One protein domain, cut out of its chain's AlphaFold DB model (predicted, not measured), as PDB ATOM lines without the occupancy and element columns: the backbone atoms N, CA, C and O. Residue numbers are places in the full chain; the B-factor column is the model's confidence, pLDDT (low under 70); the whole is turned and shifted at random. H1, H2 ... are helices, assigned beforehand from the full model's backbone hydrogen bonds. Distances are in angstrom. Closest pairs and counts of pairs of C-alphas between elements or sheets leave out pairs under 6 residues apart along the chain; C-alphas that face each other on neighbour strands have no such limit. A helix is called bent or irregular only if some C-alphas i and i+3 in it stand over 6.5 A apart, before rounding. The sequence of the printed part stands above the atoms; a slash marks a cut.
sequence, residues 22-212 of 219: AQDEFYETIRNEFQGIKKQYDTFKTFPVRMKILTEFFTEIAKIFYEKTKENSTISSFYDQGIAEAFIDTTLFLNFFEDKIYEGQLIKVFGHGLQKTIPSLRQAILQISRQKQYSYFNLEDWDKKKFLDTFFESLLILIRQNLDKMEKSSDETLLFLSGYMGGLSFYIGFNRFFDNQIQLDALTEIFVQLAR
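AT A GLANCE: This is residues 22 to 212 of the 219 residues of an uncharacterized protein of Spirochaetes bacterium GWB1_36_13 (UniProt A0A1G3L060). A compact slab of helices is built round H3, with the long H2 packed side by side with it, running the opposite way, and H8 packed across it at a steep tilt, near H2. H7 and H9 run on the two sides of H8, opposite ways to it; H6 lies beyond H7 at one edge of the slab, H1 slants across H9 at the other, and the short H4 and H5 pack on H3. The 191 printed residues hold nine named helices, H1 to H9 in order along the chain, and no named strand: the class is all helix. The radius of gyration of the C-alphas is 16.4 A, and the spans are 48 by 46 by 25 A, only just flat.

IN THESE COORDINATES: The longest helices by residues are H2, residues 47 to 71, 36.9 A from first to last C-alpha, and H7, residues 141 to 165, 36.6 A. H8 is residues 171 to 194, 34.6 A; H1, residues 22 to 43, 31.6 A; H3, residues 77 to 97, 30.1 A. H6, residues 119 to 137, 27.7 A, has a kink of 29 degrees near residue 131 and is only just irregular, with C-alphas 131 and 134 6.6 A apart. H9 is residues 200 to 211, H4 residues 103 to 109 and H5 residues 112 to 117. C-alpha 22 is at (4.478, -58.947, 36.283), C-alpha 47 at (17.182, -25.935, 26.873) and C-alpha 211 at (-1.416, -45.499, 35.230).

HOW THE PARTS SIT: H2 forms a hairpin with H3, the hub, which touches five helices; their closest C-alphas, of Ala 62 and Ala 84, are 4.2 A apart. H3 touches H8 at a steep tilt of 47 degrees, the same way, closest at Gly 82 and Tyr 180, C-alphas 4.1 A apart. H8 forms hairpins with H7, closest C-alphas Leu 156 and Met 181 at 6.2 A, and with H9, Gly 189 and Leu 203 at 6.4 A. H6 and H7 are a hairpin at a shallow tilt of 16 degrees, closest C-alphas Tyr 136 and Lys 144 at 6.1 A. H3 touches H4, closest C-alphas Leu 92 and Leu 106 at 6.8 A, and H5, Glu 85 and Gly 113 at 6.4 A. H1 touches H9 with residues 27 to 35 alone, at a steep tilt of 59 degrees, closest C-alphas Arg 31 and Thr 204 at 6.1 A. H1 and H3 are apart. Every O i to N i+4 pair is within hydrogen-bond range in H1, H2, H3, H5, H8 and H9; the counts are 2 of 3 in H4, 13 of 15 in H6 and 20 of 21 in H7.

THE WHOLE: The C-alphas farthest apart, of Ala 22 and Asn 138, are 48.5 A apart. The printed part has no cut, and the links between successive helices are tight. Its mean pLDDT is 84.9; residues 22 to 24, 45, 71 to 73, 167 and 211 to 212 are under 70.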
ATOM      1  N   ALA A  22       4.727 -59.779  37.452       60.97
ATOM      2  CA  ALA A  22       4.478 -58.947  36.283       60.97
ATOM      3  C   ALA A  22       4.419 -57.449  36.659       60.97
ATOM      4  O   ALA A  22       4.710 -56.589  35.830       60.97
ATOM      5  N   GLN A  23       4.101 -57.123  37.920       64.81
ATOM      6  CA  GLN A  23       4.217 -55.759  38.452       64.81
ATOM      7  C   GLN A  23       5.674 -55.316  38.537       64.81
ATOM      8  O   GLN A  23       5.964 -54.180  38.166       64.81
ATOM      9  N   ASP A  24       6.571 -56.206  38.967       69.88
ATOM     10  CA  ASP A  24       8.008 -55.929  39.042       69.88
ATOM     11  C   ASP A  24       8.607 -55.694  37.646       69.88
ATOM     12  O   ASP A  24       9.328 -54.719  37.436       69.88
ATOM     13  N   GLU A  25       8.249 -56.522  36.659       73.62
ATOM     14  CA  GLU A  25       8.698 -56.361  35.267       73.62
ATOM     15  C   GLU A  25       8.182 -55.057  34.634       73.62
ATOM     16  O   GLU A  25       8.917 -54.346  33.939       73.62
ATOM     17  N   PHE A  26       6.928 -54.695  34.922       72.38
ATOM     18  CA  PHE A  26       6.363 -53.415  34.513       72.38
ATOM     19  C   PHE A  26       7.106 -52.238  35.159       72.38
ATOM     20  O   PHE A  26       7.497 -51.302  34.463       72.38
ATOM     21  N   TYR A  27       7.360 -52.302  36.469       77.62
ATOM     22  CA  TYR A  27       8.121 -51.286  37.198       77.62
ATOM     23  C   TYR A  27       9.527 -51.098  36.621       77.62
ATOM     24  O   TYR A  27       9.947 -49.967  36.376       77.62
ATOM     25  N   GLU A  28      10.238 -52.197  36.364       80.31
ATOM     26  CA  GLU A  28      11.573 -52.174  35.766       80.31
ATOM     27  C   GLU A  28      11.557 -51.595  34.351       80.31
ATOM     28  O   GLU A  28      12.430 -50.804  33.991       80.31
ATOM     29  N   THR A  29      10.536 -51.907  33.554       80.38
ATOM     30  CA  THR A  29      10.376 -51.316  32.219       80.38
ATOM     31  C   THR A  29      10.255 -49.795  32.311       80.38
ATOM     32  O   THR A  29      11.026 -49.078  31.678       80.38
ATOM     33  N   ILE A  30       9.361 -49.283  33.161       79.69
ATOM     34  CA  ILE A  30       9.168 -47.836  33.363       79.69
ATOM     35  C   ILE A  30      10.466 -47.177  33.846       79.69
ATOM     36  O   ILE A  30      10.871 -46.124  33.346       79.69
ATOM     37  N   ARG A  31      11.148 -47.818  34.801       86.25
ATOM     38  CA  ARG A  31      12.422 -47.358  35.359       86.25
ATOM     39  C   ARG A  31      13.487 -47.218  34.267       86.25
ATOM     40  O   ARG A  31      14.127 -46.167  34.173       86.25
ATOM     41  N   ASN A  32      13.648 -48.236  33.425       84.75
ATOM     42  CA  ASN A  32      14.602 -48.238  32.312       84.75
ATOM     43  C   ASN A  32      14.300 -47.131  31.293       84.75
ATOM     44  O   ASN A  32      15.215 -46.481  30.784       84.75
ATOM     45  N   GLU A  33      13.024 -46.863  31.038       83.25
ATOM     46  CA  GLU A  33      12.580 -45.819  30.113       83.25
ATOM     47  C   GLU A  33      12.904 -44.424  30.647       83.25
ATOM     48  O   GLU A  33      13.534 -43.619  29.958       83.25
ATOM     49  N   PHE A  34      12.589 -44.150  31.914       87.06
ATOM     50  CA  PHE A  34      12.942 -42.881  32.553       87.06
ATOM     51  C   PHE A  34      14.460 -42.678  32.630       87.06
ATOM     52  O   PHE A  34      14.940 -41.569  32.382       87.06
ATOM     53  N   GLN A  35      15.243 -43.734  32.873       87.19
ATOM     54  CA  GLN A  35      16.706 -43.671  32.765       87.19
ATOM     55  C   GLN A  35      17.170 -43.365  31.340       87.19
ATOM     56  O   GLN A  35      18.064 -42.539  31.146       87.19
ATOM     57  N   GLY A  36      16.561 -44.000  30.338       87.56
ATOM     58  CA  GLY A  36      16.844 -43.757  28.928       87.56
ATOM     59  C   GLY A  36      16.581 -42.305  28.533       87.56
ATOM     60  O   GLY A  36      17.425 -41.677  27.885       87.56
ATOM     61  N   ILE A  37      15.456 -41.741  28.972       84.38
ATOM     62  CA  ILE A  37      15.103 -40.338  28.735       84.38
ATOM     63  C   ILE A  37      16.065 -39.413  29.486       84.38
ATOM     64  O   ILE A  37      16.566 -38.462  28.889       84.38
ATOM     65  N   LYS A  38      16.404 -39.704  30.749       86.69
ATOM     66  CA  LYS A  38      17.399 -38.935  31.520       86.69
ATOM     67  C   LYS A  38      18.756 -38.909  30.845       86.69
ATOM     68  O   LYS A  38      19.333 -37.841  30.687       86.69
ATOM     69  N   LYS A  39      19.225 -40.047  30.342       87.44
ATOM     70  CA  LYS A  39      20.475 -40.112  29.587       87.44
ATOM     71  C   LYS A  39      20.437 -39.215  28.350       87.44
ATOM     72  O   LYS A  39      21.417 -38.525  28.073       87.44
ATOM     73  N   GLN A  40      19.327 -39.201  27.609       82.25
ATOM     74  CA  GLN A  40      19.161 -38.297  26.469       82.25
ATOM     75  C   GLN A  40      19.155 -36.833  26.925       82.25
ATOM     76  O   GLN A  40      19.906 -36.027  26.381       82.25
ATOM     77  N   TYR A  41      18.383 -36.504  27.961       81.69
ATOM     78  CA  TYR A  41      18.301 -35.163  28.539       81.69
ATOM     79  C   TYR A  41      19.670 -34.636  28.998       81.69
ATOM     80  O   TYR A  41      20.030 -33.504  28.686       81.69
ATOM     81  N   ASP A  42      20.461 -35.466  29.680       83.44
ATOM     82  CA  ASP A  42      21.794 -35.113  30.178       83.44
ATOM     83  C   ASP A  42      22.819 -34.980  29.038       83.44
ATOM     84  O   ASP A  42      23.752 -34.178  29.123       83.44
ATOM     85  N   THR A  43      22.626 -35.718  27.937       84.44
ATOM     86  CA  THR A  43      23.475 -35.627  26.736       84.44
ATOM     87  C   THR A  43      23.316 -34.276  26.033       84.44
ATOM     88  O   THR A  43      24.296 -33.714  25.538       84.44
ATOM     89  N   PHE A  44      22.102 -33.723  25.993       76.88
ATOM     90  CA  PHE A  44      21.836 -32.440  25.345       76.88
ATOM     91  C   PHE A  44      21.875 -31.287  26.354       76.88
ATOM     92  O   PHE A  44      21.095 -31.227  27.300       76.88
ATOM     93  N   LYS A  45      22.781 -30.326  26.145       66.75
ATOM     94  CA  LYS A  45      22.974 -29.207  27.086       66.75
ATOM     95  C   LYS A  45      22.049 -28.013  26.856       66.75
ATOM     96  O   LYS A  45      21.921 -27.189  27.752       66.75
ATOM     97  N   THR A  46      21.419 -27.894  25.685       75.00
ATOM     98  CA  THR A  46      20.589 -26.725  25.369       75.00
ATOM     99  C   THR A  46      19.142 -26.945  25.792       75.00
ATOM    100  O   THR A  46      18.550 -28.006  25.563       75.00
ATOM    101  N   PHE A  47      18.559 -25.916  26.401       74.25
ATOM    102  CA  PHE A  47      17.182 -25.935  26.873       74.25
ATOM    103  C   PHE A  47      16.161 -26.275  25.760       74.25
ATOM    104  O   PHE A  47      15.330 -27.159  25.977       74.25
ATOM    105  N   PRO A  48      16.277 -25.748  24.520       74.56
ATOM    106  CA  PRO A  48      15.344 -26.085  23.439       74.56
ATOM    107  C   PRO A  48      15.317 -27.569  23.046       74.56
ATOM    108  O   PRO A  48      14.269 -28.093  22.655       74.56
ATOM    109  N   VAL A  49      16.454 -28.269  23.136       77.06
ATOM    110  CA  VAL A  49      16.527 -29.703  22.809       77.06
ATOM    111  C   VAL A  49      15.912 -30.539  23.926       77.06
ATOM    112  O   VAL A  49      15.161 -31.472  23.650       77.06
ATOM    113  N   ARG A  50      16.150 -30.159  25.184       77.56
ATOM    114  CA  ARG A  50      15.501 -30.770  26.354       77.56
ATOM    115  C   ARG A  50      13.981 -30.638  26.286       77.56
ATOM    116  O   ARG A  50      13.267 -31.619  26.469       77.56
ATOM    117  N   MET A  51      13.494 -29.461  25.907       80.31
ATOM    118  CA  MET A  51      12.073 -29.195  25.687       80.31
ATOM    119  C   MET A  51      11.473 -30.058  24.576       80.31
ATOM    120  O   MET A  51      10.345 -30.523  24.699       80.31
ATOM    121  N   LYS A  52      12.227 -30.330  23.505       82.69
ATOM    122  CA  LYS A  52      11.778 -31.237  22.442       82.69
ATOM    123  C   LYS A  52      11.573 -32.667  22.955       82.69
ATOM    124  O   LYS A  52      10.554 -33.268  22.632       82.69
ATOM    125  N   ILE A  53      12.500 -33.180  23.767       80.38
ATOM    126  CA  ILE A  53      12.392 -34.517  24.378       80.38
ATOM    127  C   ILE A  53      11.142 -34.602  25.260       80.38
ATOM    128  O   ILE A  53      10.382 -35.560  25.153       80.38
ATOM    129  N   LEU A  54      10.902 -33.574  26.083       80.81
ATOM    130  CA  LEU A  54       9.707 -33.477  26.925       80.81
ATOM    131  C   LEU A  54       8.419 -33.492  26.094       80.81
ATOM    132  O   LEU A  54       7.526 -34.291  26.355       80.81
ATOM    133  N   THR A  55       8.342 -32.639  25.073       84.75
ATOM    134  CA  THR A  55       7.190 -32.542  24.168       84.75
ATOM    135  C   THR A  55       6.878 -33.877  23.492       84.75
ATOM    136  O   THR A  55       5.720 -34.293  23.468       84.75
ATOM    137  N   GLU A  56       7.887 -34.570  22.957       84.56
ATOM    138  CA  GLU A  56       7.698 -35.882  22.324       84.56
ATOM    139  C   GLU A  56       7.196 -36.916  23.340       84.56
ATOM    140  O   GLU A  56       6.209 -37.603  23.084       84.56
ATOM    141  N   PHE A  57       7.812 -36.967  24.520       84.25
ATOM    142  CA  PHE A  57       7.438 -37.895  25.582       84.25
ATOM    143  C   PHE A  57       5.993 -37.703  26.071       84.25
ATOM    144  O   PHE A  57       5.220 -38.661  26.082       84.25
ATOM    145  N   PHE A  58       5.592 -36.473  26.415       85.50
ATOM    146  CA  PHE A  58       4.224 -36.197  26.870       85.50
ATOM    147  C   PHE A  58       3.188 -36.450  25.775       85.50
ATOM    148  O   PHE A  58       2.107 -36.959  26.069       85.50
ATOM    149  N   THR A  59       3.518 -36.160  24.512       84.00
ATOM    150  CA  THR A  59       2.623 -36.443  23.380       84.00
ATOM    151  C   THR A  59       2.334 -37.935  23.257       84.00
ATOM    152  O   THR A  59       1.186 -38.322  23.046       84.00
ATOM    153  N   GLU A  60       3.351 -38.788  23.382       83.00
ATOM    154  CA  GLU A  60       3.146 -40.233  23.285       83.00
ATOM    155  C   GLU A  60       2.379 -40.786  24.490       83.00
ATOM    156  O   GLU A  60       1.450 -41.568  24.304       83.00
ATOM    157  N   ILE A  61       2.679 -40.333  25.713       81.12
ATOM    158  CA  ILE A  61       1.914 -40.770  26.891       81.12
ATOM    159  C   ILE A  61       0.446 -40.343  26.782       81.12
ATOM    160  O   ILE A  61      -0.444 -41.129  27.105       81.12
ATOM    161  N   ALA A  62       0.158 -39.138  26.285       86.19
ATOM    162  CA  ALA A  62      -1.217 -38.684  26.099       86.19
ATOM    163  C   ALA A  62      -2.033 -39.620  25.194       86.19
ATOM    164  O   ALA A  62      -3.199 -39.892  25.485       86.19
ATOM    165  N   LYS A  63      -1.425 -40.148  24.119       82.81
ATOM    166  CA  LYS A  63      -2.085 -41.116  23.226       82.81
ATOM    167  C   LYS A  63      -2.493 -42.374  23.981       82.81
ATOM    168  O   LYS A  63      -3.629 -42.807  23.826       82.81
ATOM    169  N   ILE A  64      -1.608 -42.890  24.835       77.00
ATOM    170  CA  ILE A  64      -1.860 -44.094  25.635       77.00
ATOM    171  C   ILE A  64      -3.085 -43.892  26.535       77.00
ATOM    172  O   ILE A  64      -3.994 -44.722  26.557       77.00
ATOM    173  N   PHE A  65      -3.144 -42.772  27.262       80.19
ATOM    174  CA  PHE A  65      -4.294 -42.481  28.119       80.19
ATOM    175  C   PHE A  65      -5.576 -42.273  27.304       80.19
ATOM    176  O   PHE A  65      -6.623 -42.782  27.690       80.19
ATOM    177  N   TYR A  66      -5.521 -41.628  26.134       83.25
ATOM    178  CA  TYR A  66      -6.699 -41.517  25.268       83.25
ATOM    179  C   TYR A  66      -7.169 -42.846  24.682       83.25
ATOM    180  O   TYR A  66      -8.374 -43.048  24.539       83.25
ATOM    181  N   GLU A  67      -6.268 -43.747  24.312       80.31
ATOM    182  CA  GLU A  67      -6.643 -45.081  23.837       80.31
ATOM    183  C   GLU A  67      -7.391 -45.840  24.939       80.31
ATOM    184  O   GLU A  67      -8.497 -46.321  24.689       80.31
ATOM    185  N   LYS A  68      -6.913 -45.764  26.190       73.06
ATOM    186  CA  LYS A  68      -7.627 -46.300  27.363       73.06
ATOM    187  C   LYS A  68      -9.044 -45.743  27.528       73.06
ATOM    188  O   LYS A  68      -9.958 -46.501  27.852       73.06
ATOM    189  N   THR A  69      -9.263 -44.449  27.267       76.81
ATOM    190  CA  THR A  69     -10.620 -43.862  27.347       76.81
ATOM    191  C   THR A  69     -11.591 -44.436  26.317       76.81
ATOM    192  O   THR A  69     -12.794 -44.466  26.564       76.81
ATOM    193  N   LYS A  70     -11.097 -44.885  25.155       74.81
ATOM    194  CA  LYS A  70     -11.937 -45.457  24.090       74.81
ATOM    195  C   LYS A  70     -12.301 -46.909  24.366       74.81
ATOM    196  O   LYS A  70     -13.345 -47.366  23.912       74.81
ATOM    197  N   GLU A  71     -11.435 -47.620  25.079       65.19
ATOM    198  CA  GLU A  71     -11.595 -49.040  25.389       65.19
ATOM    199  C   GLU A  71     -12.490 -49.274  26.613       65.19
ATOM    200  O   GLU A  71     -13.236 -50.252  26.647       65.19
ATOM    201  N   ASN A  72     -12.481 -48.355  27.586       59.06
ATOM    202  CA  ASN A  72     -13.238 -48.477  28.831       59.06
ATOM    203  C   ASN A  72     -14.334 -47.408  28.932       59.06
ATOM    204  O   ASN A  72     -14.066 -46.261  29.264       59.06
ATOM    205  N   SER A  73     -15.600 -47.785  28.744       62.03
ATOM    206  CA  SER A  73     -16.768 -46.907  28.956       62.03
ATOM    207  C   SER A  73     -17.186 -46.799  30.434       62.03
ATOM    208  O   SER A  73     -18.368 -46.761  30.776       62.03
ATOM    209  N   THR A  74     -16.214 -46.781  31.344       74.50
ATOM    210  CA  THR A  74     -16.420 -46.675  32.794       74.50
ATOM    211  C   THR A  74     -16.233 -45.238  33.267       74.50
ATOM    212  O   THR A  74     -15.563 -44.441  32.619       74.50
ATOM    213  N   ILE A  75     -16.756 -44.900  34.450       73.25
ATOM    214  CA  ILE A  75     -16.566 -43.568  35.054       73.25
ATOM    215  C   ILE A  75     -15.080 -43.204  35.260       73.25
ATOM    216  O   ILE A  75     -14.709 -42.037  35.233       73.25
ATOM    217  N   SER A  76     -14.203 -44.205  35.392       77.56
ATOM    218  CA  SER A  76     -12.750 -44.013  35.471       77.56
ATOM    219  C   SER A  76     -12.137 -43.448  34.183       77.56
ATOM    220  O   SER A  76     -11.076 -42.838  34.250       77.56
ATOM    221  N   SER A  77     -12.807 -43.573  33.032       84.75
ATOM    222  CA  SER A  77     -12.336 -42.998  31.764       84.75
ATOM    223  C   SER A  77     -12.213 -41.475  31.808       84.75
ATOM    224  O   SER A  77     -11.344 -40.919  31.145       84.75
ATOM    225  N   PHE A  78     -13.008 -40.790  32.638       86.94
ATOM    226  CA  PHE A  78     -12.880 -39.344  32.832       86.94
ATOM    227  C   PHE A  78     -11.549 -38.966  33.485       86.94
ATOM    228  O   PHE A  78     -10.959 -37.953  33.118       86.94
ATOM    229  N   TYR A  79     -11.045 -39.793  34.406       87.19
ATOM    230  CA  TYR A  79      -9.731 -39.599  35.019       87.19
ATOM    231  C   TYR A  79      -8.608 -39.756  33.985       87.19
ATOM    232  O   TYR A  79      -7.773 -38.861  33.843       87.19
ATOM    233  N   ASP A  80      -8.649 -40.835  33.200       86.06
ATOM    234  CA  ASP A  80      -7.682 -41.080  32.123       86.06
ATOM    235  C   ASP A  80      -7.725 -39.965  31.063       86.06
ATOM    236  O   ASP A  80      -6.684 -39.483  30.611       86.06
ATOM    237  N   GLN A  81      -8.925 -39.480  30.723       89.56
ATOM    238  CA  GLN A  81      -9.108 -38.336  29.831       89.56
ATOM    239  C   GLN A  81      -8.471 -37.068  30.408       89.56
ATOM    240  O   GLN A  81      -7.806 -36.332  29.680       89.56
ATOM    241  N   GLY A  82      -8.652 -36.815  31.707       92.00
ATOM    242  CA  GLY A  82      -8.022 -35.699  32.404       92.00
ATOM    243  C   GLY A  82      -6.500 -35.734  32.283       92.00
ATOM    244  O   GLY A  82      -5.891 -34.724  31.932       92.00
ATOM    245  N   ILE A  83      -5.884 -36.902  32.502       90.69
ATOM    246  CA  ILE A  83      -4.432 -37.086  32.353       90.69
ATOM    247  C   ILE A  83      -3.988 -36.815  30.909       90.69
ATOM    248  O   ILE A  83      -3.037 -36.061  30.688       90.69
ATOM    249  N   ALA A  84      -4.678 -37.398  29.923       90.75
ATOM    250  CA  ALA A  84      -4.348 -37.222  28.508       90.75
ATOM    251  C   ALA A  84      -4.391 -35.743  28.087       90.75
ATOM    252  O   ALA A  84      -3.451 -35.242  27.463       90.75
ATOM    253  N   GLU A  85      -5.453 -35.030  28.475       93.38
ATOM    254  CA  GLU A  85      -5.610 -33.596  28.208       93.38
ATOM    255  C   GLU A  85      -4.499 -32.781  28.876       93.38
ATOM    256  O   GLU A  85      -3.924 -31.906  28.235       93.38
ATOM    257  N   ALA A  86      -4.123 -33.094  30.121       93.75
ATOM    258  CA  ALA A  86      -3.037 -32.395  30.808       93.75
ATOM    259  C   ALA A  86      -1.688 -32.545  30.091       93.75
ATOM    260  O   ALA A  86      -0.928 -31.578  30.010       93.75
ATOM    261  N   PHE A  87      -1.376 -33.715  29.531       91.94
ATOM    262  CA  PHE A  87      -0.135 -33.921  28.772       91.94
ATOM    263  C   PHE A  87      -0.122 -33.198  27.424       91.94
ATOM    264  O   PHE A  87       0.911 -32.646  27.024       91.94
ATOM    265  N   ILE A  88      -1.266 -33.132  26.746       92.88
ATOM    266  CA  ILE A  88      -1.403 -32.349  25.514       92.88
ATOM    267  C   ILE A  88      -1.292 -30.864  25.809       92.88
ATOM    268  O   ILE A  88      -0.511 -30.169  25.164       92.88
ATOM    269  N   ASP A  89      -2.012 -30.383  26.815       94.44
ATOM    270  CA  ASP A  89      -1.995 -28.981  27.207       94.44
ATOM    271  C   ASP A  89      -0.610 -28.551  27.693       94.44
ATOM    272  O   ASP A  89      -0.133 -27.482  27.312       94.44
ATOM    273  N   THR A  90       0.090 -29.409  28.442       93.12
ATOM    274  CA  THR A  90       1.504 -29.208  28.793       93.12
ATOM    275  C   THR A  90       2.328 -29.007  27.529       93.12
ATOM    276  O   THR A  90       2.995 -27.988  27.386       93.12
ATOM    277  N   THR A  91       2.225 -29.923  26.564       91.94
ATOM    278  CA  THR A  91       2.946 -29.837  25.287       91.94
ATOM    279  C   THR A  91       2.631 -28.547  24.520       91.94
ATOM    280  O   THR A  91       3.530 -27.913  23.959       91.94
ATOM    281  N   LEU A  92       1.367 -28.124  24.508       92.44
ATOM    282  CA  LEU A  92       0.940 -26.873  23.889       92.44
ATOM    283  C   LEU A  92       1.554 -25.659  24.589       92.44
ATOM    284  O   LEU A  92       2.072 -24.779  23.904       92.44
ATOM    285  N   PHE A  93       1.571 -25.615  25.923       93.00
ATOM    286  CA  PHE A  93       2.205 -24.523  26.665       93.00
ATOM    287  C   PHE A  93       3.710 -24.465  26.441       93.00
ATOM    288  O   PHE A  93       4.238 -23.390  26.169       93.00
ATOM    289  N   LEU A  94       4.391 -25.611  26.486       90.19
ATOM    290  CA  LEU A  94       5.819 -25.705  26.193       90.19
ATOM    291  C   LEU A  94       6.139 -25.131  24.802       90.19
ATOM    292  O   LEU A  94       7.081 -24.359  24.652       90.19
ATOM    293  N   ASN A  95       5.333 -25.454  23.787       89.88
ATOM    294  CA  ASN A  95       5.503 -24.908  22.439       89.88
ATOM    295  C   ASN A  95       5.128 -23.423  22.334       89.88
ATOM    296  O   ASN A  95       5.750 -22.700  21.562       89.88
ATOM    297  N   PHE A  96       4.124 -22.970  23.081       91.06
ATOM    298  CA  PHE A  96       3.680 -21.577  23.085       91.06
ATOM    299  C   PHE A  96       4.722 -20.639  23.700       91.06
ATOM    300  O   PHE A  96       5.004 -19.581  23.141       91.06
ATOM    301  N   PHE A  97       5.325 -21.032  24.825       89.25
ATOM    302  CA  PHE A  97       6.397 -20.254  25.444       89.25
ATOM    303  C   PHE A  97       7.656 -20.228  24.569       89.25
ATOM    304  O   PHE A  97       8.316 -19.202  24.474       89.25
ATOM    305  N   GLU A  98       7.940 -21.311  23.847       87.38
ATOM    306  CA  GLU A  98       9.052 -21.389  22.891       87.38
ATOM    307  C   GLU A  98       8.756 -20.762  21.510       87.38
ATOM    308  O   GLU A  98       9.529 -20.976  20.580       87.38
ATOM    309  N   ASP A  99       7.643 -20.033  21.350       84.12
ATOM    310  CA  ASP A  99       7.211 -19.388  20.091       84.12
ATOM    311  C   ASP A  99       7.060 -20.336  18.890       84.12
ATOM    312  O   ASP A  99       7.131 -19.951  17.724       84.12
ATOM    313  N   LYS A 100       6.843 -21.624  19.160       85.44
ATOM    314  CA  LYS A 100       6.615 -22.644  18.125       85.44
ATOM    315  C   LYS A 100       5.158 -22.696  17.683       85.44
ATOM    316  O   LYS A 100       4.861 -23.244  16.624       85.44
ATOM    317  N   ILE A 101       4.257 -22.150  18.497       88.31
ATOM    318  CA  ILE A 101       2.859 -21.906  18.147       88.31
ATOM    319  C   ILE A 101       2.474 -20.499  18.590       88.31
ATOM    320  O   ILE A 101       2.853 -20.054  19.672       88.31
ATOM    321  N   TYR A 102       1.684 -19.811  17.771       87.12
ATOM    322  CA  TYR A 102       1.190 -18.483  18.122       87.12
ATOM    323  C   TYR A 102      -0.044 -18.574  19.029       87.12
ATOM    324  O   TYR A 102      -0.751 -19.583  19.083       87.12
ATOM    325  N   GLU A 103      -0.359 -17.481  19.714       87.19
ATOM    326  CA  GLU A 103      -1.448 -17.414  20.694       87.19
ATOM    327  C   GLU A 103      -2.816 -17.843  20.132       87.19
ATOM    328  O   GLU A 103      -3.562 -18.587  20.763       87.19
ATOM    329  N   GLY A 104      -3.143 -17.429  18.906       90.00
ATOM    330  CA  GLY A 104      -4.392 -17.815  18.253       90.00
ATOM    331  C   GLY A 104      -4.486 -19.311  17.925       90.00
ATOM    332  O   GLY A 104      -5.597 -19.829  17.838       90.00
ATOM    333  N   GLN A 105      -3.363 -20.025  17.775       89.38
ATOM    334  CA  GLN A 105      -3.359 -21.490  17.726       89.38
ATOM    335  C   GLN A 105      -3.650 -22.059  19.108       89.38
ATOM    336  O   GLN A 105      -4.576 -22.856  19.228       89.38
ATOM    337  N   LEU A 106      -2.941 -21.596  20.143       90.12
ATOM    338  CA  LEU A 106      -3.168 -22.031  21.523       90.12
ATOM    339  C   LEU A 106      -4.648 -21.892  21.906       90.12
ATOM    340  O   LEU A 106      -5.262 -22.859  22.334       90.12
ATOM    341  N   ILE A 107      -5.266 -20.736  21.658       87.94
ATOM    342  CA  ILE A 107      -6.683 -20.480  21.971       87.94
ATOM    343  C   ILE A 107      -7.636 -21.430  21.239       87.94
ATOM    344  O   ILE A 107      -8.732 -21.680  21.738       87.94
ATOM    345  N   LYS A 108      -7.264 -21.951  20.067       88.88
ATOM    346  CA  LYS A 108      -8.111 -22.879  19.309       88.88
ATOM    347  C   LYS A 108      -8.041 -24.307  19.835       88.88
ATOM    348  O   LYS A 108      -9.051 -24.997  19.766       88.88
ATOM    349  N   VAL A 109      -6.875 -24.748  20.313       88.38
ATOM    350  CA  VAL A 109      -6.642 -26.166  20.643       88.38
ATOM    351  C   VAL A 109      -6.505 -26.452  22.135       88.38
ATOM    352  O   VAL A 109      -6.791 -27.568  22.549       88.38
ATOM    353  N   PHE A 110      -6.107 -25.467  22.943       90.81
ATOM    354  CA  PHE A 110      -5.887 -25.649  24.375       90.81
ATOM    355  C   PHE A 110      -7.177 -26.021  25.106       90.81
ATOM    356  O   PHE A 110      -8.217 -25.358  24.936       90.81
ATOM    357  N   GLY A 111      -7.050 -27.013  25.988       87.44
ATOM    358  CA  GLY A 111      -8.023 -27.366  27.000       87.44
ATOM    359  C   GLY A 111      -9.379 -27.664  26.396       87.44
ATOM    360  O   GLY A 111     -10.369 -27.097  26.847       87.44
ATOM    361  N   HIS A 112      -9.449 -28.490  25.350       89.69
ATOM    362  CA  HIS A 112     -10.733 -28.868  24.752       89.69
ATOM    363  C   HIS A 112     -11.579 -29.676  25.739       89.69
ATOM    364  O   HIS A 112     -12.776 -29.418  25.879       89.69
ATOM    365  N   GLY A 113     -10.953 -30.589  26.492       87.69
ATOM    366  CA  GLY A 113     -11.588 -31.259  27.627       87.69
ATOM    367  C   GLY A 113     -12.054 -30.250  28.678       87.69
ATOM    368  O   GLY A 113     -13.233 -30.216  29.018       87.69
ATOM    369  N   LEU A 114     -11.175 -29.333  29.095       91.25
ATOM    370  CA  LEU A 114     -11.535 -28.259  30.029       91.25
ATOM    371  C   LEU A 114     -12.656 -27.356  29.502       91.25
ATOM    372  O   LEU A 114     -13.489 -26.922  30.281       91.25
ATOM    373  N   GLN A 115     -12.721 -27.065  28.203       92.75
ATOM    374  CA  GLN A 115     -13.778 -26.239  27.621       92.75
ATOM    375  C   GLN A 115     -15.143 -26.887  27.800       92.75
ATOM    376  O   GLN A 115     -16.121 -26.190  28.054       92.75
ATOM    377  N   LYS A 116     -15.208 -28.208  27.629       89.12
ATOM    378  CA  LYS A 116     -16.444 -28.975  27.764       89.12
ATOM    379  C   LYS A 116     -16.843 -29.132  29.224       89.12
ATOM    380  O   LYS A 116     -18.018 -28.986  29.536       89.12
ATOM    381  N   THR A 117     -15.876 -29.401  30.097       87.94
ATOM    382  CA  THR A 117     -16.143 -29.697  31.508       87.94
ATOM    383  C   THR A 117     -16.289 -28.418  32.333       87.94
ATOM    384  O   THR A 117     -17.238 -28.268  33.094       87.94
ATOM    385  N   ILE A 118     -15.344 -27.478  32.204       90.81
ATOM    386  CA  ILE A 118     -15.236 -26.264  33.030       90.81
ATOM    387  C   ILE A 118     -14.709 -25.076  32.191       90.81
ATOM    388  O   ILE A 118     -13.531 -24.694  32.284       90.81
ATOM    389  N   PRO A 119     -15.577 -24.426  31.391       92.25
ATOM    390  CA  PRO A 119     -15.174 -23.327  30.513       92.25
ATOM    391  C   PRO A 119     -14.466 -22.174  31.241       92.25
ATOM    392  O   PRO A 119     -13.545 -21.567  30.697       92.25
ATOM    393  N   SER A 120     -14.881 -21.862  32.472       92.38
ATOM    394  CA  SER A 120     -14.308 -20.775  33.276       92.38
ATOM    395  C   SER A 120     -12.849 -21.031  33.659       92.38
ATOM    396  O   SER A 120     -12.024 -20.123  33.556       92.38
ATOM    397  N   LEU A 121     -12.507 -22.268  34.029       94.00
ATOM    398  CA  LEU A 121     -11.137 -22.667  34.350       94.00
ATOM    399  C   LEU A 121     -10.240 -22.561  33.117       94.00
ATOM    400  O   LEU A 121      -9.159 -21.983  33.193       94.00
ATOM    401  N   ARG A 122     -10.720 -23.020  31.956       94.81
ATOM    402  CA  ARG A 122     -10.001 -22.847  30.689       94.81
ATOM    403  C   ARG A 122      -9.671 -21.380  30.411       94.81
ATOM    404  O   ARG A 122      -8.543 -21.066  30.039       94.81
ATOM    405  N   GLN A 123     -10.645 -20.483  30.575       93.12
ATOM    406  CA  GLN A 123     -10.429 -19.051  30.348       93.12
ATOM    407  C   GLN A 123      -9.418 -18.463  31.334       93.12
ATOM    408  O   GLN A 123      -8.540 -17.709  30.918       93.12
ATOM    409  N   ALA A 124      -9.492 -18.843  32.611       94.06
ATOM    410  CA  ALA A 124      -8.527 -18.411  33.617       94.06
ATOM    411  C   ALA A 124      -7.100 -18.861  33.266       94.06
ATOM    412  O   ALA A 124      -6.172 -18.055  33.322       94.06
ATOM    413  N   ILE A 125      -6.925 -20.110  32.824       95.06
ATOM    414  CA  ILE A 125      -5.617 -20.615  32.393       95.06
ATOM    415  C   ILE A 125      -5.110 -19.836  31.172       95.06
ATOM    416  O   ILE A 125      -3.982 -19.351  31.194       95.06
ATOM    417  N   LEU A 126      -5.938 -19.638  30.138       93.50
ATOM    418  CA  LEU A 126      -5.545 -18.856  28.956       93.50
ATOM    419  C   LEU A 126      -5.112 -17.429  29.314       93.50
ATOM    420  O   LEU A 126      -4.144 -16.920  28.749       93.50
ATOM    421  N   GLN A 127      -5.811 -16.781  30.247       91.56
ATOM    422  CA  GLN A 127      -5.445 -15.448  30.724       91.56
ATOM    423  C   GLN A 127      -4.078 -15.449  31.416       91.56
ATOM    424  O   GLN A 127      -3.250 -14.591  31.106       91.56
ATOM    425  N   ILE A 128      -3.814 -16.424  32.291       91.50
ATOM    426  CA  ILE A 128      -2.513 -16.571  32.955       91.50
ATOM    427  C   ILE A 128      -1.415 -16.806  31.917       91.50
ATOM    428  O   ILE A 128      -0.409 -16.101  31.932       91.50
ATOM    429  N   SER A 129      -1.607 -17.739  30.983       91.50
ATOM    430  CA  SER A 129      -0.604 -18.060  29.961       91.50
ATOM    431  C   SER A 129      -0.247 -16.844  29.109       91.50
ATOM    432  O   SER A 129       0.934 -16.569  28.906       91.50
ATOM    433  N   ARG A 130      -1.246 -16.051  28.695       88.12
ATOM    434  CA  ARG A 130      -1.044 -14.786  27.965       88.12
ATOM    435  C   ARG A 130      -0.216 -13.777  28.760       88.12
ATOM    436  O   ARG A 130       0.766 -13.248  28.250       88.12
ATOM    437  N   GLN A 131      -0.579 -13.532  30.019       88.25
ATOM    438  CA  GLN A 131       0.151 -12.599  30.886       88.25
ATOM    439  C   GLN A 131       1.603 -13.040  31.104       88.25
ATOM    440  O   GLN A 131       2.517 -12.220  31.179       88.25
ATOM    441  N   LYS A 132       1.813 -14.350  31.209       89.31
ATOM    442  CA  LYS A 132       3.108 -14.958  31.491       89.31
ATOM    443  C   LYS A 132       4.010 -15.001  30.250       89.31
ATOM    444  O   LYS A 132       5.222 -14.877  30.405       89.31
ATOM    445  N   GLN A 133       3.461 -15.077  29.035       86.69
ATOM    446  CA  GLN A 133       4.243 -15.210  27.798       86.69
ATOM    447  C   GLN A 133       5.287 -14.097  27.617       86.69
ATOM    448  O   GLN A 133       6.452 -14.384  27.355       86.69
ATOM    449  N   TYR A 134       4.903 -12.835  27.823       81.31
ATOM    450  CA  TYR A 134       5.830 -11.705  27.675       81.31
ATOM    451  C   TYR A 134       7.017 -11.787  28.644       81.31
ATOM    452  O   TYR A 134       8.142 -11.433  28.300       81.31
ATOM    453  N   SER A 135       6.773 -12.282  29.861       87.00
ATOM    454  CA  SER A 135       7.839 -12.465  30.845       87.00
ATOM    455  C   SER A 135       8.825 -13.534  30.387       87.00
ATOM    456  O   SER A 135      10.019 -13.333  30.540       87.00
ATOM    457  N   TYR A 136       8.343 -14.622  29.779       87.62
ATOM    458  CA  TYR A 136       9.176 -15.739  29.328       87.62
ATOM    459  C   TYR A 136      10.198 -15.351  28.252       87.62
ATOM    460  O   TYR A 136      11.354 -15.767  28.310       87.62
ATOM    461  N   PHE A 137       9.785 -14.537  27.279       82.31
ATOM    462  CA  PHE A 137      10.631 -14.162  26.141       82.31
ATOM    463  C   PHE A 137      11.896 -13.397  26.521       82.31
ATOM    464  O   PHE A 137      12.887 -13.459  25.799       82.31
ATOM    465  N   ASN A 138      11.867 -12.696  27.653       84.19
ATOM    466  CA  ASN A 138      12.970 -11.862  28.115       84.19
ATOM    467  C   ASN A 138      13.932 -12.600  29.061       84.19
ATOM    468  O   ASN A 138      14.835 -11.975  29.612       84.19
ATOM    469  N   LEU A 139      13.731 -13.902  29.287       86.50
ATOM    470  CA  LEU A 139      14.542 -14.697  30.209       86.50
ATOM    471  C   LEU A 139      15.728 -15.361  29.507       86.50
ATOM    472  O   LEU A 139      15.628 -15.807  28.362       86.50
ATOM    473  N   GLU A 140      16.827 -15.511  30.244       82.75
ATOM    474  CA  GLU A 140      17.897 -16.434  29.874       82.75
ATOM    475  C   GLU A 140      17.421 -17.895  29.981       82.75
ATOM    476  O   GLU A 140      16.457 -18.209  30.682       82.75
ATOM    477  N   ASP A 141      18.106 -18.819  29.301       76.19
ATOM    478  CA  ASP A 141      17.686 -20.226  29.196       76.19
ATOM    479  C   ASP A 141      17.478 -20.918  30.554       76.19
ATOM    480  O   ASP A 141      16.581 -21.752  30.698       76.19
ATOM    481  N   TRP A 142      18.275 -20.578  31.571       71.31
ATOM    482  CA  TRP A 142      18.114 -21.165  32.905       71.31
ATOM    483  C   TRP A 142      16.911 -20.593  33.663       71.31
ATOM    484  O   TRP A 142      16.189 -21.326  34.346       71.31
ATOM    485  N   ASP A 143      16.625 -19.307  33.472       84.56
ATOM    486  CA  ASP A 143      15.463 -18.650  34.063       84.56
ATOM    487  C   ASP A 143      14.154 -19.093  33.399       84.56
ATOM    488  O   ASP A 143      13.135 -19.222  34.081       84.56
ATOM    489  N   LYS A 144      14.182 -19.430  32.101       85.75
ATOM    490  CA  LYS A 144      13.047 -20.037  31.381       85.75
ATOM    491  C   LYS A 144      12.580 -21.335  32.027       85.75
ATOM    492  O   LYS A 144      11.379 -21.540  32.205       85.75
ATOM    493  N   LYS A 145      13.512 -22.194  32.445       83.31
ATOM    494  CA  LYS A 145      13.168 -23.428  33.162       83.31
ATOM    495  C   LYS A 145      12.439 -23.124  34.472       83.31
ATOM    496  O   LYS A 145      11.347 -23.639  34.700       83.31
ATOM    497  N   LYS A 146      13.032 -22.281  35.322       86.50
ATOM    498  CA  LYS A 146      12.455 -21.911  36.626       86.50
ATOM    499  C   LYS A 146      11.089 -21.243  36.471       86.50
ATOM    500  O   LYS A 146      10.180 -21.463  37.276       86.50
ATOM    501  N   PHE A 147      10.938 -20.434  35.429       91.06
ATOM    502  CA  PHE A 147       9.664 -19.844  35.067       91.06
ATOM    503  C   PHE A 147       8.614 -20.911  34.756       91.06
ATOM    504  O   PHE A 147       7.504 -20.806  35.269       91.06
ATOM    505  N   LEU A 148       8.944 -21.926  33.948       90.56
ATOM    506  CA  LEU A 148       7.994 -22.982  33.592       90.56
ATOM    507  C   LEU A 148       7.574 -23.783  34.823       90.56
ATOM    508  O   LEU A 148       6.379 -23.988  35.009       90.56
ATOM    509  N   ASP A 149       8.512 -24.123  35.710       87.81
ATOM    510  CA  ASP A 149       8.191 -24.754  36.998       87.81
ATOM    511  C   ASP A 149       7.168 -23.913  37.779       87.81
ATOM    512  O   ASP A 149       6.099 -24.397  38.146       87.81
ATOM    513  N   THR A 150       7.432 -22.612  37.924       90.62
ATOM    514  CA  THR A 150       6.533 -21.680  38.627       90.62
ATOM    515  C   THR A 150       5.172 -21.546  37.932       90.62
ATOM    516  O   THR A 150       4.132 -21.412  38.584       90.62
ATOM    517  N   PHE A 151       5.155 -21.556  36.598       93.75
ATOM    518  CA  PHE A 151       3.937 -21.491  35.798       93.75
ATOM    519  C   PHE A 151       3.065 -22.727  36.036       93.75
ATOM    520  O   PHE A 151       1.900 -22.574  36.400       93.75
ATOM    521  N   PHE A 152       3.623 -23.933  35.914       93.31
ATOM    522  CA  PHE A 152       2.880 -25.175  36.133       93.31
ATOM    523  C   PHE A 152       2.452 -25.355  37.596       93.31
ATOM    524  O   PHE A 152       1.328 -25.790  37.844       93.31
ATOM    525  N   GLU A 153       3.264 -24.932  38.570       91.12
ATOM    526  CA  GLU A 153       2.852 -24.871  39.982       91.12
ATOM    527  C   GLU A 153       1.649 -23.933  40.183       91.12
ATOM    528  O   GLU A 153       0.693 -24.278  40.880       91.12
ATOM    529  N   SER A 154       1.643 -22.775  39.514       92.50
ATOM    530  CA  SER A 154       0.510 -21.841  39.554       92.50
ATOM    531  C   SER A 154      -0.754 -22.444  38.934       92.50
ATOM    532  O   SER A 154      -1.851 -22.246  39.463       92.50
ATOM    533  N   LEU A 155      -0.618 -23.208  37.842       94.00
ATOM    534  CA  LEU A 155      -1.742 -23.931  37.245       94.00
ATOM    535  C   LEU A 155      -2.305 -24.979  38.208       94.00
ATOM    536  O   LEU A 155      -3.518 -25.033  38.392       94.00
ATOM    537  N   LEU A 156      -1.449 -25.768  38.863       92.00
ATOM    538  CA  LEU A 156      -1.882 -26.762  39.848       92.00
ATOM    539  C   LEU A 156      -2.644 -26.133  41.011       92.00
ATOM    540  O   LEU A 156      -3.686 -26.653  41.405       92.00
ATOM    541  N   ILE A 157      -2.164 -25.002  41.532       90.75
ATOM    542  CA  ILE A 157      -2.870 -24.259  42.581       90.75
ATOM    543  C   ILE A 157      -4.258 -23.835  42.087       90.75
ATOM    544  O   ILE A 157      -5.245 -24.045  42.792       90.75
ATOM    545  N   LEU A 158      -4.354 -23.284  40.873       92.88
ATOM    546  CA  LEU A 158      -5.631 -22.870  40.292       92.88
ATOM    547  C   LEU A 158      -6.596 -24.053  40.115       92.88
ATOM    548  O   LEU A 158      -7.781 -23.934  40.429       92.88
ATOM    549  N   ILE A 159      -6.105 -25.188  39.619       90.88
ATOM    550  CA  ILE A 159      -6.912 -26.396  39.401       90.88
ATOM    551  C   ILE A 159      -7.394 -26.957  40.729       90.88
ATOM    552  O   ILE A 159      -8.584 -27.225  40.866       90.88
ATOM    553  N   ARG A 160      -6.512 -27.051  41.728       88.56
ATOM    554  CA  ARG A 160      -6.870 -27.485  43.080       88.56
ATOM    555  C   ARG A 160      -7.947 -26.593  43.690       88.56
ATOM    556  O   ARG A 160      -8.958 -27.095  44.156       88.56
ATOM    557  N   GLN A 161      -7.792 -25.272  43.600       89.44
ATOM    558  CA  GLN A 161      -8.811 -24.331  44.073       89.44
ATOM    559  C   GLN A 161     -10.159 -24.495  43.359       89.44
ATOM    560  O   GLN A 161     -11.196 -24.201  43.950       89.44
ATOM    561  N   ASN A 162     -10.165 -24.901  42.086       88.19
ATOM    562  CA  ASN A 162     -11.404 -25.201  41.371       88.19
ATOM    563  C   ASN A 162     -11.989 -26.544  41.807       88.19
ATOM    564  O   ASN A 162     -13.190 -26.604  42.037       88.19
ATOM    565  N   LEU A 163     -11.155 -27.570  41.989       84.19
ATOM    566  CA  LEU A 163     -11.568 -28.873  42.505       84.19
ATOM    567  C   LEU A 163     -12.234 -28.735  43.884       84.19
ATOM    568  O   LEU A 163     -13.352 -29.207  44.062       84.19
ATOM    569  N   ASP A 164     -11.618 -27.988  44.806       82.94
ATOM    570  CA  ASP A 164     -12.147 -27.739  46.157       82.94
ATOM    571  C   ASP A 164     -13.504 -27.003  46.122       82.94
ATOM    572  O   ASP A 164     -14.393 -27.256  46.930       82.94
ATOM    573  N   LYS A 165     -13.707 -26.098  45.154       85.06
ATOM    574  CA  LYS A 165     -14.990 -25.391  44.954       85.06
ATOM    575  C   LYS A 165     -16.059 -26.260  44.290       85.06
ATOM    576  O   LYS A 165     -17.238 -25.908  44.333       85.06
ATOM    577  N   MET A 166     -15.653 -27.353  43.653       83.50
ATOM    578  CA  MET A 166     -16.495 -28.244  42.853       83.50
ATOM    579  C   MET A 166     -16.853 -29.533  43.586       83.50
ATOM    580  O   MET A 166     -17.337 -30.466  42.964       83.50
ATOM    581  N   GLU A 167     -16.713 -29.582  44.910       68.69
ATOM    582  CA  GLU A 167     -17.039 -30.764  45.725       68.69
ATOM    583  C   GLU A 167     -18.501 -31.248  45.561       68.69
ATOM    584  O   GLU A 167     -18.824 -32.391  45.865       68.69
ATOM    585  N   LYS A 168     -19.395 -30.395  45.032       77.12
ATOM    586  CA  LYS A 168     -20.796 -30.722  44.690       77.12
ATOM    587  C   LYS A 168     -21.056 -30.946  43.188       77.12
ATOM    588  O   LYS A 168     -22.215 -31.042  42.786       77.12
ATOM    589  N   SER A 169     -20.021 -30.947  42.351       83.44
ATOM    590  CA  SER A 169     -20.113 -31.213  40.908       83.44
ATOM    591  C   SER A 169     -20.260 -32.713  40.623       83.44
ATOM    592  O   SER A 169     -20.219 -33.534  41.535       83.44
ATOM    593  N   SER A 170     -20.464 -33.083  39.354       88.38
ATOM    594  CA  SER A 170     -20.550 -34.495  38.970       88.38
ATOM    595  C   SER A 170     -19.236 -35.235  39.236       88.38
ATOM    596  O   SER A 170     -18.155 -34.670  39.052       88.38
ATOM    597  N   ASP A 171     -19.333 -36.521  39.579       85.75
ATOM    598  CA  ASP A 171     -18.178 -37.420  39.727       85.75
ATOM    599  C   ASP A 171     -17.273 -37.395  38.486       85.75
ATOM    600  O   ASP A 171     -16.053 -37.400  38.602       85.75
ATOM    601  N   GLU A 172     -17.860 -37.287  37.292       88.62
ATOM    602  CA  GLU A 172     -17.137 -37.151  36.021       88.62
ATOM    603  C   GLU A 172     -16.255 -35.895  35.991       88.62
ATOM    604  O   GLU A 172     -15.091 -35.955  35.599       88.62
ATOM    605  N   THR A 173     -16.784 -34.758  36.458       89.38
ATOM    606  CA  THR A 173     -16.045 -33.488  36.539       89.38
ATOM    607  C   THR A 173     -14.905 -33.585  37.546       89.38
ATOM    608  O   THR A 173     -13.788 -33.146  37.266       89.38
ATOM    609  N   LEU A 174     -15.176 -34.181  38.710       87.25
ATOM    610  CA  LEU A 174     -14.191 -34.371  39.772       87.25
ATOM    611  C   LEU A 174     -13.066 -35.315  39.338       87.25
ATOM    612  O   LEU A 174     -11.893 -35.011  39.555       87.25
ATOM    613  N   LEU A 175     -13.406 -36.426  38.685       87.31
ATOM    614  CA  LEU A 175     -12.437 -37.384  38.155       87.31
ATOM    615  C   LEU A 175     -11.614 -36.774  37.025       87.31
ATOM    616  O   LEU A 175     -10.390 -36.893  37.053       87.31
ATOM    617  N   PHE A 176     -12.251 -36.057  36.096       91.06
ATOM    618  CA  PHE A 176     -11.554 -35.331  35.038       91.06
ATOM    619  C   PHE A 176     -10.540 -34.339  35.610       91.06
ATOM    620  O   PHE A 176      -9.368 -34.370  35.238       91.06
ATOM    621  N   LEU A 177     -10.953 -33.490  36.555       89.44
ATOM    622  CA  LEU A 177     -10.049 -32.531  37.190       89.44
ATOM    623  C   LEU A 177      -8.936 -33.203  37.996       89.44
ATOM    624  O   LEU A 177      -7.806 -32.720  37.984       89.44
ATOM    625  N   SER A 178      -9.238 -34.308  38.678       87.94
ATOM    626  CA  SER A 178      -8.245 -35.069  39.440       87.94
ATOM    627  C   SER A 178      -7.187 -35.674  38.519       87.94
ATOM    628  O   SER A 178      -5.995 -35.581  38.809       87.94
ATOM    629  N   GLY A 179      -7.605 -36.233  37.381       89.38
ATOM    630  CA  GLY A 179      -6.701 -36.730  36.347       89.38
ATOM    631  C   GLY A 179      -5.873 -35.608  35.729       89.38
ATOM    632  O   GLY A 179      -4.654 -35.719  35.626       89.38
ATOM    633  N   TYR A 180      -6.509 -34.478  35.414       92.44
ATOM    634  CA  TYR A 180      -5.834 -33.302  34.865       92.44
ATOM    635  C   TYR A 180      -4.773 -32.745  35.830       92.44
ATOM    636  O   TYR A 180      -3.639 -32.467  35.438       92.44
ATOM    637  N   MET A 181      -5.095 -32.663  37.124       89.75
ATOM    638  CA  MET A 181      -4.143 -32.293  38.175       89.75
ATOM    639  C   MET A 181      -3.008 -33.320  38.306       89.75
ATOM    640  O   MET A 181      -1.850 -32.931  38.472       89.75
ATOM    641  N   GLY A 182      -3.318 -34.617  38.207       87.75
ATOM    642  CA  GLY A 182      -2.336 -35.702  38.218       87.75
ATOM    643  C   GLY A 182      -1.332 -35.593  37.070       87.75
ATOM    644  O   GLY A 182      -0.126 -35.621  37.308       87.75
ATOM    645  N   GLY A 183      -1.811 -35.366  35.842       90.19
ATOM    646  CA  GLY A 183      -0.961 -35.173  34.665       90.19
ATOM    647  C   GLY A 183      -0.045 -33.948  34.779       90.19
ATOM    648  O   GLY A 183       1.157 -34.045  34.529       90.19
ATOM    649  N   LEU A 184      -0.559 -32.806  35.249       90.19
ATOM    650  CA  LEU A 184       0.280 -31.621  35.481       90.19
ATOM    651  C   LEU A 184       1.289 -31.818  36.623       90.19
ATOM    652  O   LEU A 184       2.422 -31.348  36.539       90.19
ATOM    653  N   SER A 185       0.912 -32.541  37.679       88.69
ATOM    654  CA  SER A 185       1.826 -32.868  38.783       88.69
ATOM    655  C   SER A 185       2.952 -33.787  38.314       88.69
ATOM    656  O   SER A 185       4.100 -33.625  38.736       88.69
ATOM    657  N   PHE A 186       2.649 -34.709  37.395       88.31
ATOM    658  CA  PHE A 186       3.653 -35.565  36.776       88.31
ATOM    659  C   PHE A 186       4.687 -34.757  35.992       88.31
ATOM    660  O   PHE A 186       5.871 -35.033  36.143       88.31
ATOM    661  N   TYR A 187       4.289 -33.718  35.243       87.19
ATOM    662  CA  TYR A 187       5.251 -32.819  34.586       87.19
ATOM    663  C   TYR A 187       6.276 -32.250  35.577       87.19
ATOM    664  O   TYR A 187       7.481 -32.322  35.330       87.19
ATOM    665  N   ILE A 188       5.815 -31.741  36.724       85.88
ATOM    666  CA  ILE A 188       6.696 -31.162  37.748       85.88
ATOM    667  C   ILE A 188       7.615 -32.233  38.335       85.88
ATOM    668  O   ILE A 188       8.821 -32.013  38.459       85.88
ATOM    669  N   GLY A 189       7.067 -33.402  38.677       85.50
ATOM    670  CA  GLY A 189       7.855 -34.528  39.177       85.50
ATOM    671  C   GLY A 189       8.936 -34.956  38.182       85.50
ATOM    672  O   GLY A 189      10.090 -35.167  38.554       85.50
ATOM    673  N   PHE A 190       8.580 -34.997  36.902       86.50
ATOM    674  CA  PHE A 190       9.472 -35.352  35.810       86.50
ATOM    675  C   PHE A 190      10.578 -34.307  35.603       86.50
ATOM    676  O   PHE A 190      11.746 -34.663  35.459       86.50
ATOM    677  N   ASN A 191      10.254 -33.012  35.675       84.56
ATOM    678  CA  ASN A 191      11.262 -31.954  35.570       84.56
ATOM    679  C   ASN A 191      12.234 -31.970  36.765       84.56
ATOM    680  O   ASN A 191      13.448 -31.866  36.591       84.56
ATOM    681  N   ARG A 192      11.721 -32.200  37.981       85.94
ATOM    682  CA  ARG A 192      12.537 -32.359  39.199       85.94
ATOM    683  C   ARG A 192      13.444 -33.594  39.147       85.94
ATOM    684  O   ARG A 192      14.548 -33.561  39.690       85.94
ATOM    685  N   PHE A 193      13.023 -34.670  38.487       87.06
ATOM    686  CA  PHE A 193      13.866 -35.845  38.249       87.06
ATOM    687  C   PHE A 193      15.068 -35.537  37.339       87.06
ATOM    688  O   PHE A 193      16.187 -35.986  37.614       87.06
ATOM    689  N   PHE A 194      14.898 -34.720  36.295       84.44
ATOM    690  CA  PHE A 194      16.044 -34.298  35.481       84.44
ATOM    691  C   PHE A 194      17.063 -33.485  36.277       84.44
ATOM    692  O   PHE A 194      18.263 -33.685  36.098       84.44
ATOM    693  N   ASP A 195      16.599 -32.688  37.236       82.31
ATOM    694  CA  ASP A 195      17.459 -31.931  38.148       82.31
ATOM    695  C   ASP A 195      18.042 -32.753  39.305       82.31
ATOM    696  O   ASP A 195      18.741 -32.205  40.158       82.31
ATOM    697  N   ASN A 196      17.770 -34.060  39.362       85.31
ATOM    698  CA  ASN A 196      18.159 -34.940  40.470       85.31
ATOM    699  C   ASN A 196      17.554 -34.535  41.830       85.31
ATOM    700  O   ASN A 196      18.091 -34.891  42.876       85.31
ATOM    701  N   GLN A 197      16.438 -33.803  41.834       86.56
ATOM    702  CA  GLN A 197      15.708 -33.433  43.054       86.56
ATOM    703  C   GLN A 197      14.733 -34.526  43.505       86.56
ATOM    704  O   GLN A 197      14.317 -34.550  44.661       86.56
ATOM    705  N   ILE A 198      14.358 -35.427  42.596       87.12
ATOM    706  CA  ILE A 198      13.523 -36.597  42.873       87.12
ATOM    707  C   ILE A 198      14.279 -37.842  42.414       87.12
ATOM    708  O   ILE A 198      14.895 -37.849  41.347       87.12
ATOM    709  N   GLN A 199      14.241 -38.893  43.235       89.88
ATOM    710  CA  GLN A 199      14.805 -40.191  42.879       89.88
ATOM    711  C   GLN A 199      13.956 -40.864  41.800       89.88
ATOM    712  O   GLN A 199      12.730 -40.753  41.801       89.88
ATOM    713  N   LEU A 200      14.613 -41.610  40.915       86.50
ATOM    714  CA  LEU A 200      13.959 -42.373  39.854       86.50
ATOM    715  C   LEU A 200      12.802 -43.234  40.378       86.50
ATOM    716  O   LEU A 200      11.733 -43.238  39.784       86.50
ATOM    717  N   ASP A 201      12.999 -43.901  41.512       85.44
ATOM    718  CA  ASP A 201      12.008 -44.811  42.088       85.44
ATOM    719  C   ASP A 201      10.731 -44.095  42.518       85.44
ATOM    720  O   ASP A 201       9.635 -44.567  42.229       85.44
ATOM    721  N   ALA A 202      10.870 -42.910  43.114       84.81
ATOM    722  CA  ALA A 202       9.732 -42.080  43.484       84.81
ATOM    723  C   ALA A 202       8.970 -41.582  42.244       84.81
ATOM    724  O   ALA A 202       7.741 -41.556  42.239       84.81
ATOM    725  N   LEU A 203       9.677 -41.215  41.171       85.19
ATOM    726  CA  LEU A 203       9.038 -40.816  39.914       85.19
ATOM    727  C   LEU A 203       8.306 -41.993  39.249       85.19
ATOM    728  O   LEU A 203       7.178 -41.829  38.781       85.19
ATOM    729  N   THR A 204       8.938 -43.167  39.216       83.38
ATOM    730  CA  THR A 204       8.338 -44.408  38.715       83.38
ATOM    731  C   THR A 204       7.075 -44.741  39.497       83.38
ATOM    732  O   THR A 204       6.044 -45.015  38.890       83.38
ATOM    733  N   GLU A 205       7.108 -44.638  40.826       82.06
ATOM    734  CA  GLU A 205       5.939 -44.896  41.661       82.06
ATOM    735  C   GLU A 205       4.783 -43.940  41.363       82.06
ATOM    736  O   GLU A 205       3.660 -44.399  41.151       82.06
ATOM    737  N   ILE A 206       5.054 -42.634  41.258       80.12
ATOM    738  CA  ILE A 206       4.039 -41.641  40.876       80.12
ATOM    739  C   ILE A 206       3.411 -42.016  39.530       80.12
ATOM    740  O   ILE A 206       2.187 -42.032  39.399       80.12
ATOM    741  N   PHE A 207       4.228 -42.348  38.527       80.19
ATOM    742  CA  PHE A 207       3.716 -42.707  37.207       80.19
ATOM    743  C   PHE A 207       2.864 -43.977  37.238       80.19
ATOM    744  O   PHE A 207       1.783 -44.016  36.652       80.19
ATOM    745  N   VAL A 208       3.322 -45.012  37.943       77.62
ATOM    746  CA  VAL A 208       2.575 -46.265  38.076       77.62
ATOM    747  C   VAL A 208       1.240 -46.018  38.779       77.62
ATOM    748  O   VAL A 208       0.227 -46.559  38.350       77.62
ATOM    749  N   GLN A 209       1.204 -45.178  39.814       74.75
ATOM    750  CA  GLN A 209      -0.042 -44.808  40.490       74.75
ATOM    751  C   GLN A 209      -1.020 -44.077  39.559       74.75
ATOM    752  O   GLN A 209      -2.212 -44.372  39.600       74.75
ATOM    753  N   LEU A 210      -0.531 -43.188  38.691       72.31
ATOM    754  CA  LEU A 210      -1.356 -42.525  37.670       72.31
ATOM    755  C   LEU A 210      -1.887 -43.512  36.621       72.31
ATOM    756  O   LEU A 210      -3.007 -43.367  36.147       72.31
ATOM    757  N   ALA A 211      -1.083 -44.510  36.253       67.94
ATOM    758  CA  ALA A 211      -1.416 -45.499  35.230       67.94
ATOM    759  C   ALA A 211      -2.318 -46.642  35.724       67.94
ATOM    760  O   ALA A 211      -2.887 -47.371  34.899       67.94
ATOM    761  N   ARG A 212      -2.406 -46.838  37.047       64.00
ATOM    762  CA  ARG A 212      -3.172 -47.921  37.669       64.00
ATOM    763  C   ARG A 212      -4.676 -47.700  37.490       64.00
ATOM    764  O   ARG A 212      -5.154 -46.580  37.675       64.00
TER     765      ARG A 212